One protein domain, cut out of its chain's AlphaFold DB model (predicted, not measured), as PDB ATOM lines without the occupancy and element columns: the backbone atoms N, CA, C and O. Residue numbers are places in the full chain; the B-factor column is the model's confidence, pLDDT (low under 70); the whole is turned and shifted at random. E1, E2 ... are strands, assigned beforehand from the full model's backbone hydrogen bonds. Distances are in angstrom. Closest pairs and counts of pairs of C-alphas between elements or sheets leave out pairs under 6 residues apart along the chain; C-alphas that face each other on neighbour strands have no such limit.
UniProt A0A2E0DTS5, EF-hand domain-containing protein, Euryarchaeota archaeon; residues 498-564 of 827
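What this domain is: This is residues 498 to 564 of the 827 residues of the protein "EF-hand domain-containing protein" of Euryarchaeota archaeon (UniProt A0A2E0DTS5). This domain has little regular structure: loops make two lobes, residues 498 to 525 with E1 and residues 537 to 564 with the small hairpin E2 and E3, and the loop of residues 527 to 534 reaches out from between them. The 67 printed residues hold three named strands, E1, E2, E3, and no named helix. The class is all strand, with 9 residues in named elements. It is compact, radius of gyration of the C-alphas 11.4 A, spanning 30 by 28 by 20 A.

How they stand to each other: E2, residues 537 to 539, and E3, residues 545 to 547, are a hairpin, antiparallel at 146 degrees. N 538 and O 546 are within hydrogen-bond range at 3.0 A. E1, residues 506 to 508, is apart from both; residues 498 to 499 pair antiparallel with its residues 506 to 507.

Where its parts are: E2 spans 6.5 A, E3 7.1 A and E1 7.0 A. C-alpha 506 is at (107.304, 204.138, 198.977), C-alpha 547 at (120.635, 192.823, 206.678).

The domain as a whole: The farthest C-alphas, Ser 530 and Asp 560, are 32.8 A apart. The printed part has no cut. E1 to E2 is a long link. Mean pLDDT of the printed part is 78.0, with 8 residues under 70.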
ATOM      1  N   PHE A 498     107.946 200.910 203.064       77.81
ATOM      2  CA  PHE A 498     109.391 200.978 202.905       77.81
ATOM      3  C   PHE A 498     109.793 202.027 201.861       77.81
ATOM      4  O   PHE A 498     109.261 202.088 200.751       77.81
ATOM      5  N   ILE A 499     110.778 202.867 202.194       79.06
ATOM      6  CA  ILE A 499     111.236 203.954 201.318       79.06
ATOM      7  C   ILE A 499     112.459 203.515 200.502       79.06
ATOM      8  O   ILE A 499     113.590 203.501 200.995       79.06
ATOM      9  N   CYS A 500     112.274 203.306 199.200       81.19
ATOM     10  CA  CYS A 500     113.337 202.944 198.266       81.19
ATOM     11  C   CYS A 500     114.489 203.965 198.248       81.19
ATOM     12  O   CYS A 500     114.311 205.181 198.053       81.19
ATOM     13  N   GLY A 501     115.722 203.463 198.343       65.69
ATOM     14  CA  GLY A 501     116.921 204.284 198.540       65.69
ATOM     15  C   GLY A 501     117.307 205.196 197.362       65.69
ATOM     16  O   GLY A 501     118.056 206.170 197.545       65.69
ATOM     17  N   SER A 502     116.837 204.926 196.137       67.88
ATOM     18  CA  SER A 502     117.266 205.671 194.941       67.88
ATOM     19  C   SER A 502     116.506 206.969 194.659       67.88
ATOM     20  O   SER A 502     117.132 207.955 194.228       67.88
ATOM     21  N   ASP A 503     115.190 206.999 194.863       71.12
ATOM     22  CA  ASP A 503     114.338 208.156 194.563       71.12
ATOM     23  C   ASP A 503     113.272 208.489 195.615       71.12
ATOM     24  O   ASP A 503     112.650 209.550 195.481       71.12
ATOM     25  N   GLY A 504     113.181 207.702 196.693       66.31
ATOM     26  CA  GLY A 504     112.210 207.889 197.770       66.31
ATOM     27  C   GLY A 504     110.798 207.458 197.385       66.31
ATOM     28  O   GLY A 504     109.850 208.085 197.841       66.31
ATOM     29  N   THR A 505     110.680 206.494 196.469       75.88
ATOM     30  CA  THR A 505     109.427 205.768 196.218       75.88
ATOM     31  C   THR A 505     109.093 204.934 197.453       75.88
ATOM     32  O   THR A 505     110.007 204.373 198.048       75.88
ATOM     33  N   GLU A 506     107.825 204.911 197.845       79.75
ATOM     34  CA  GLU A 506     107.304 204.138 198.977       79.75
ATOM     35  C   GLU A 506     106.642 202.874 198.413       79.75
ATOM     36  O   GLU A 506     105.860 202.982 197.465       79.75
ATOM     37  N   ILE A 507     107.013 201.707 198.933       76.25
ATOM     38  CA  ILE A 507     106.389 200.406 198.644       76.25
ATOM     39  C   ILE A 507     105.789 199.844 199.945       76.25
ATOM     40  O   ILE A 507     106.241 200.265 201.011       76.25
ATOM     41  N   PRO A 508     104.796 198.943 199.898       77.38
ATOM     42  CA  PRO A 508     104.328 198.221 201.085       77.38
ATOM     43  C   PRO A 508     105.473 197.512 201.821       77.38
ATOM     44  O   PRO A 508     106.431 197.073 201.184       77.38
ATOM     45  N   PHE A 509     105.402 197.436 203.152       76.19
ATOM     46  CA  PHE A 509     106.453 196.815 203.969       76.19
ATOM     47  C   PHE A 509     106.559 195.296 203.757       76.19
ATOM     48  O   PHE A 509     107.669 194.778 203.748       76.19
ATOM     49  N   GLU A 510     105.442 194.622 203.460       72.50
ATOM     50  CA  GLU A 510     105.383 193.195 203.083       72.50
ATOM     51  C   GLU A 510     106.208 192.843 201.828       72.50
ATOM     52  O   GLU A 510     106.565 191.689 201.628       72.50
ATOM     53  N   TYR A 511     106.545 193.828 200.984       78.62
ATOM     54  CA  TYR A 511     107.345 193.631 199.761       78.62
ATOM     55  C   TYR A 511     108.839 193.860 199.988       78.62
ATOM     56  O   TYR A 511     109.606 194.091 199.054       78.62
ATOM     57  N   VAL A 512     109.272 193.872 201.244       81.81
ATOM     58  CA  VAL A 512     110.690 193.852 201.587       81.81
ATOM     59  C   VAL A 512     111.077 192.405 201.846       81.81
ATOM     60  O   VAL A 512     110.441 191.746 202.662       81.81
ATOM     61  N   ASN A 513     112.136 191.940 201.172       82.00
ATOM     62  CA  ASN A 513     112.659 190.573 201.275       82.00
ATOM     63  C   ASN A 513     111.690 189.468 200.795       82.00
ATOM     64  O   ASN A 513     111.841 188.300 201.159       82.00
ATOM     65  N   ASP A 514     110.735 189.803 199.923       77.12
ATOM     66  CA  ASP A 514     109.766 188.860 199.344       77.12
ATOM     67  C   ASP A 514     110.326 188.076 198.132       77.12
ATOM     68  O   ASP A 514     109.739 187.104 197.636       77.12
ATOM     69  N   GLY A 515     111.519 188.454 197.667       75.06
ATOM     70  CA  GLY A 515     112.238 187.825 196.568       75.06
ATOM     71  C   GLY A 515     112.024 188.466 195.194       75.06
ATOM     72  O   GLY A 515     112.617 187.961 194.218       75.06
ATOM     73  N   ASP A 516     111.240 189.542 195.080       77.69
ATOM     74  CA  ASP A 516     111.006 190.304 193.850       77.69
ATOM     75  C   ASP A 516     111.595 191.742 193.915       77.69
ATOM     76  O   ASP A 516     111.779 192.347 194.954       77.69
ATOM     77  N   ASP A 517     112.055 192.270 192.763       83.06
ATOM     78  CA  ASP A 517     112.663 193.619 192.699       83.06
ATOM     79  C   ASP A 517     111.543 194.686 192.517       83.06
ATOM     80  O   ASP A 517     111.309 195.142 191.379       83.06
ATOM     81  N   ASP A 518     110.888 195.116 193.593       83.62
ATOM     82  CA  ASP A 518     109.778 196.084 193.628       83.62
ATOM     83  C   ASP A 518     110.247 197.538 193.758       83.62
ATOM     84  O   ASP A 518     109.716 198.451 193.101       83.62
ATOM     85  N   CYS A 519     111.364 197.784 194.443       82.62
ATOM     86  CA  CYS A 519     112.046 199.068 194.359       82.62
ATOM     87  C   CYS A 519     112.703 199.260 192.975       82.62
ATOM     88  O   CYS A 519     113.384 198.382 192.435       82.62
ATOM     89  N   PRO A 520     112.677 200.480 192.394       78.69
ATOM     90  CA  PRO A 520     113.306 200.763 191.097       78.69
ATOM     91  C   PRO A 520     114.821 200.489 191.019       78.69
ATOM     92  O   PRO A 520     115.387 200.403 189.915       78.69
ATOM     93  N   ASP A 521     115.501 200.445 192.166       80.19
ATOM     94  CA  ASP A 521     116.903 200.063 192.321       80.19
ATOM     95  C   ASP A 521     117.141 198.680 192.947       80.19
ATOM     96  O   ASP A 521     118.319 198.320 193.061       80.19
ATOM     97  N   GLY A 522     116.076 197.921 193.240       81.88
ATOM     98  CA  GLY A 522     116.093 196.592 193.867       81.88
ATOM     99  C   GLY A 522     116.650 196.618 195.289       81.88
ATOM    100  O   GLY A 522     117.485 195.786 195.622       81.88
ATOM    101  N   SER A 523     116.378 197.697 196.036       83.38
ATOM    102  CA  SER A 523     116.930 197.949 197.380       83.38
ATOM    103  C   SER A 523     116.123 197.346 198.525       83.38
ATOM    104  O   SER A 523     116.643 197.288 199.636       83.38
ATOM    105  N   ASP A 524     114.882 197.009 198.226       84.44
ATOM    106  CA  ASP A 524     113.959 196.139 198.955       84.44
ATOM    107  C   ASP A 524     114.446 194.691 199.029       84.44
ATOM    108  O   ASP A 524     114.184 194.014 200.006       84.44
ATOM    109  N   GLU A 525     115.258 194.265 198.060       87.94
ATOM    110  CA  GLU A 525     115.913 192.956 198.064       87.94
ATOM    111  C   GLU A 525     117.387 193.035 198.465       87.94
ATOM    112  O   GLU A 525     118.088 194.025 198.212       87.94
ATOM    113  N   GLN A 526     117.946 191.961 199.032       88.75
ATOM    114  CA  GLN A 526     119.357 191.969 199.425       88.75
ATOM    115  C   GLN A 526     120.312 192.057 198.217       88.75
ATOM    116  O   GLN A 526     120.517 191.122 197.430       88.75
ATOM    117  N   ILE A 527     121.053 193.164 198.128       83.38
ATOM    118  CA  ILE A 527     122.039 193.419 197.076       83.38
ATOM    119  C   ILE A 527     123.448 193.035 197.537       83.38
ATOM    120  O   ILE A 527     123.963 193.519 198.546       83.38
ATOM    121  N   TYR A 528     124.150 192.277 196.688       84.44
ATOM    122  CA  TYR A 528     125.562 191.922 196.866       84.44
ATOM    123  C   TYR A 528     126.485 192.611 195.848       84.44
ATOM    124  O   TYR A 528     126.208 192.689 194.643       84.44
ATOM    125  N   ASP A 529     127.662 193.061 196.292       81.69
ATOM    126  CA  ASP A 529     128.692 193.593 195.400       81.69
ATOM    127  C   ASP A 529     129.437 192.505 194.596       81.69
ATOM    128  O   ASP A 529     129.259 191.298 194.739       81.69
ATOM    129  N   SER A 530     130.338 192.930 193.701       79.94
ATOM    130  CA  SER A 530     131.101 192.001 192.850       79.94
ATOM    131  C   SER A 530     132.084 191.087 193.594       79.94
ATOM    132  O   SER A 530     132.638 190.175 192.970       79.94
ATOM    133  N   ASP A 531     132.359 191.382 194.862       81.88
ATOM    134  CA  ASP A 531     133.199 190.591 195.754       81.88
ATOM    135  C   ASP A 531     132.352 189.731 196.727       81.88
ATOM    136  O   ASP A 531     132.934 188.877 197.397       81.88
ATOM    137  N   GLY A 532     131.017 189.865 196.701       77.06
ATOM    138  CA  GLY A 532     130.044 189.063 197.448       77.06
ATOM    139  C   GLY A 532     129.688 189.611 198.830       77.06
ATOM    140  O   GLY A 532     129.318 188.817 199.679       77.06
ATOM    141  N   ASN A 533     129.866 190.912 199.073       78.56
ATOM    142  CA  ASN A 533     129.464 191.549 200.334       78.56
ATOM    143  C   ASN A 533     128.105 192.242 200.163       78.56
ATOM    144  O   ASN A 533     127.895 192.844 199.105       78.56
ATOM    145  N   GLU A 534     127.256 192.207 201.189       83.00
ATOM    146  CA  GLU A 534     126.016 192.993 201.277       83.00
ATOM    147  C   GLU A 534     126.311 194.496 201.183       83.00
ATOM    148  O   GLU A 534     127.345 194.984 201.668       83.00
ATOM    149  N   VAL A 535     125.458 195.237 200.473       81.25
ATOM    150  CA  VAL A 535     125.653 196.679 200.227       81.25
ATOM    151  C   VAL A 535     124.436 197.562 200.494       81.25
ATOM    152  O   VAL A 535     124.577 198.783 200.379       81.25
ATOM    153  N   ASN A 536     123.300 196.977 200.852       80.69
ATOM    154  CA  ASN A 536     122.117 197.620 201.425       80.69
ATOM    155  C   ASN A 536     121.765 196.919 202.742       80.69
ATOM    156  O   ASN A 536     122.174 195.778 202.948       80.69
ATOM    157  N   TRP A 537     121.109 197.670 203.617       84.19
ATOM    158  CA  TRP A 537     120.780 197.328 204.996       84.19
ATOM    159  C   TRP A 537     119.494 198.068 205.369       84.19
ATOM    160  O   TRP A 537     119.228 199.136 204.796       84.19
ATOM    161  N   PHE A 538     118.745 197.512 206.312       83.31
ATOM    162  CA  PHE A 538     117.633 198.184 206.972       83.31
ATOM    163  C   PHE A 538     118.175 199.017 208.143       83.31
ATOM    164  O   PHE A 538     119.190 198.658 208.745       83.31
ATOM    165  N   ASP A 539     117.585 200.185 208.395       78.88
ATOM    166  CA  ASP A 539     117.980 201.069 209.496       78.88
ATOM    167  C   ASP A 539     116.904 200.951 210.597       78.88
ATOM    168  O   ASP A 539     115.828 201.524 210.434       78.88
ATOM    169  N   CYS A 540     117.216 200.269 211.705       80.62
ATOM    170  CA  CYS A 540     116.347 200.172 212.885       80.62
ATOM    171  C   CYS A 540     116.127 201.563 213.525       80.62
ATOM    172  O   CYS A 540     116.927 202.500 213.341       80.62
ATOM    173  N   MET A 541     115.073 201.723 214.322       72.31
ATOM    174  CA  MET A 541     114.682 202.972 214.987       72.31
ATOM    175  C   MET A 541     115.734 203.465 215.991       72.31
ATOM    176  O   MET A 541     115.980 204.678 216.100       72.31
ATOM    177  N   ASP A 542     116.429 202.546 216.666       71.56
ATOM    178  CA  ASP A 542     117.540 202.849 217.580       71.56
ATOM    179  C   ASP A 542     118.810 203.354 216.842       71.56
ATOM    180  O   ASP A 542     119.729 203.946 217.436       71.56
ATOM    181  N   GLY A 543     118.832 203.205 215.512       69.50
ATOM    182  CA  GLY A 543     119.916 203.579 214.609       69.50
ATOM    183  C   GLY A 543     120.980 202.498 214.402       69.50
ATOM    184  O   GLY A 543     122.052 202.813 213.855       69.50
ATOM    185  N   SER A 544     120.732 201.271 214.864       80.44
ATOM    186  CA  SER A 544     121.409 200.058 214.413       80.44
ATOM    187  C   SER A 544     120.980 199.700 212.981       80.44
ATOM    188  O   SER A 544     120.172 200.392 212.363       80.44
ATOM    189  N   THR A 545     121.659 198.723 212.378       83.94
ATOM    190  CA  THR A 545     121.423 198.360 210.976       83.94
ATOM    191  C   THR A 545     121.546 196.862 210.793       83.94
ATOM    192  O   THR A 545     122.617 196.323 211.107       83.94
ATOM    193  N   ILE A 546     120.530 196.251 210.204       84.88
ATOM    194  CA  ILE A 546     120.458 194.813 209.937       84.88
ATOM    195  C   ILE A 546     120.491 194.527 208.433       84.88
ATOM    196  O   ILE A 546     120.445 195.441 207.596       84.88
ATOM    197  N   SER A 547     120.693 193.262 208.074       84.94
ATOM    198  CA  SER A 547     120.635 192.823 206.678       84.94
ATOM    199  C   SER A 547     119.204 192.959 206.152       84.94
ATOM    200  O   SER A 547     118.263 192.821 206.908       84.94
ATOM    201  N   ILE A 548     119.019 193.190 204.852       84.06
ATOM    202  CA  ILE A 548     117.664 193.156 204.265       84.06
ATOM    203  C   ILE A 548     117.096 191.732 204.289       84.06
ATOM    204  O   ILE A 548     115.896 191.560 204.249       84.06
ATOM    205  N   THR A 549     117.956 190.713 204.384       82.44
ATOM    206  CA  THR A 549     117.512 189.318 204.552       82.44
ATOM    207  C   THR A 549     116.885 189.014 205.908       82.44
ATOM    208  O   THR A 549     116.443 187.890 206.067       82.44
ATOM    209  N   GLN A 550     116.990 189.957 206.844       83.44
ATOM    210  CA  GLN A 550     116.532 189.898 208.233       83.44
ATOM    211  C   GLN A 550     115.352 190.862 208.413       83.44
ATOM    212  O   GLN A 550     115.351 191.689 209.300       83.44
ATOM    213  N   VAL A 551     114.505 190.972 207.400       80.38
ATOM    214  CA  VAL A 551     113.328 191.843 207.428       80.38
ATOM    215  C   VAL A 551     112.200 190.973 206.923       80.38
ATOM    216  O   VAL A 551     112.374 190.347 205.866       80.38
ATOM    217  N   ASN A 552     111.090 190.936 207.655       71.75
ATOM    218  CA  ASN A 552     109.999 189.987 207.448       71.75
ATOM    219  C   ASN A 552     110.503 188.531 207.367       71.75
ATOM    220  O   ASN A 552     110.063 187.769 206.498       71.75
ATOM    221  N   ASP A 553     111.511 188.166 208.166       72.62
ATOM    222  CA  ASP A 553     112.024 186.791 208.229       72.62
ATOM    223  C   ASP A 553     111.474 185.992 209.418       72.62
ATOM    224  O   ASP A 553     111.823 184.817 209.576       72.62
ATOM    225  N   GLY A 554     110.538 186.592 210.159       62.38
ATOM    226  CA  GLY A 554     109.847 186.011 211.303       62.38
ATOM    227  C   GLY A 554     110.664 186.052 212.589       62.38
ATOM    228  O   GLY A 554     110.307 185.361 213.537       62.38
ATOM    229  N   THR A 555     111.783 186.785 212.622       68.69
ATOM    230  CA  THR A 555     112.623 186.945 213.814       68.69
ATOM    231  C   THR A 555     112.898 188.419 214.075       68.69
ATOM    232  O   THR A 555     113.369 189.125 213.193       68.69
ATOM    233  N   ASP A 556     112.713 188.858 215.319       78.38
ATOM    234  CA  ASP A 556     113.064 190.216 215.738       78.38
ATOM    235  C   ASP A 556     114.592 190.425 215.726       78.38
ATOM    236  O   ASP A 556     115.310 190.153 216.698       78.38
ATOM    237  N   ASP A 557     115.126 190.915 214.607       80.69
ATOM    238  CA  ASP A 557     116.539 191.246 214.436       80.69
ATOM    239  C   ASP A 557     116.828 192.733 214.737       80.69
ATOM    240  O   ASP A 557     117.984 193.104 215.025       80.69
ATOM    241  N   CYS A 558     115.809 193.603 214.729       77.19
ATOM    242  CA  CYS A 558     115.864 194.927 215.349       77.19
ATOM    243  C   CYS A 558     115.493 194.876 216.851       77.19
ATOM    244  O   CYS A 558     114.742 194.020 217.297       77.19
ATOM    245  N   PRO A 559     116.014 195.812 217.676       73.56
ATOM    246  CA  PRO A 559     115.839 195.760 219.132       73.56
ATOM    247  C   PRO A 559     114.403 195.900 219.652       73.56
ATOM    248  O   PRO A 559     114.186 195.534 220.802       73.56
ATOM    249  N   ASP A 560     113.495 196.483 218.861       61.84
ATOM    250  CA  ASP A 560     112.086 196.681 219.211       61.84
ATOM    251  C   ASP A 560     111.153 195.957 218.195       61.84
ATOM    252  O   ASP A 560     110.009 196.377 218.026       61.84
ATOM    253  N   GLY A 561     111.651 194.931 217.478       70.31
ATOM    254  CA  GLY A 561     110.881 194.103 216.524       70.31
ATOM    255  C   GLY A 561     110.399 194.820 215.257       70.31
ATOM    256  O   GLY A 561     109.553 194.332 214.519       70.31
ATOM    257  N   GLU A 562     110.898 196.029 214.976       69.88
ATOM    258  CA  GLU A 562     110.368 196.870 213.893       69.88
ATOM    259  C   GLU A 562     110.751 196.438 212.462       69.88
ATOM    260  O   GLU A 562     110.403 197.114 211.485       69.88
ATOM    261  N   ASP A 563     111.581 195.410 212.343       73.44
ATOM    262  CA  ASP A 563     111.925 194.727 211.101       73.44
ATOM    263  C   ASP A 563     110.931 193.637 210.711       73.44
ATOM    264  O   ASP A 563     110.904 193.246 209.542       73.44
ATOM    265  N   GLU A 564     110.067 193.253 211.641       76.81
ATOM    266  CA  GLU A 564     108.926 192.387 211.411       76.81
ATOM    267  C   GLU A 564     107.637 193.225 211.340       76.81
ATOM    268  O   GLU A 564     107.558 194.378 211.788       76.81
TER     269      GLU A 564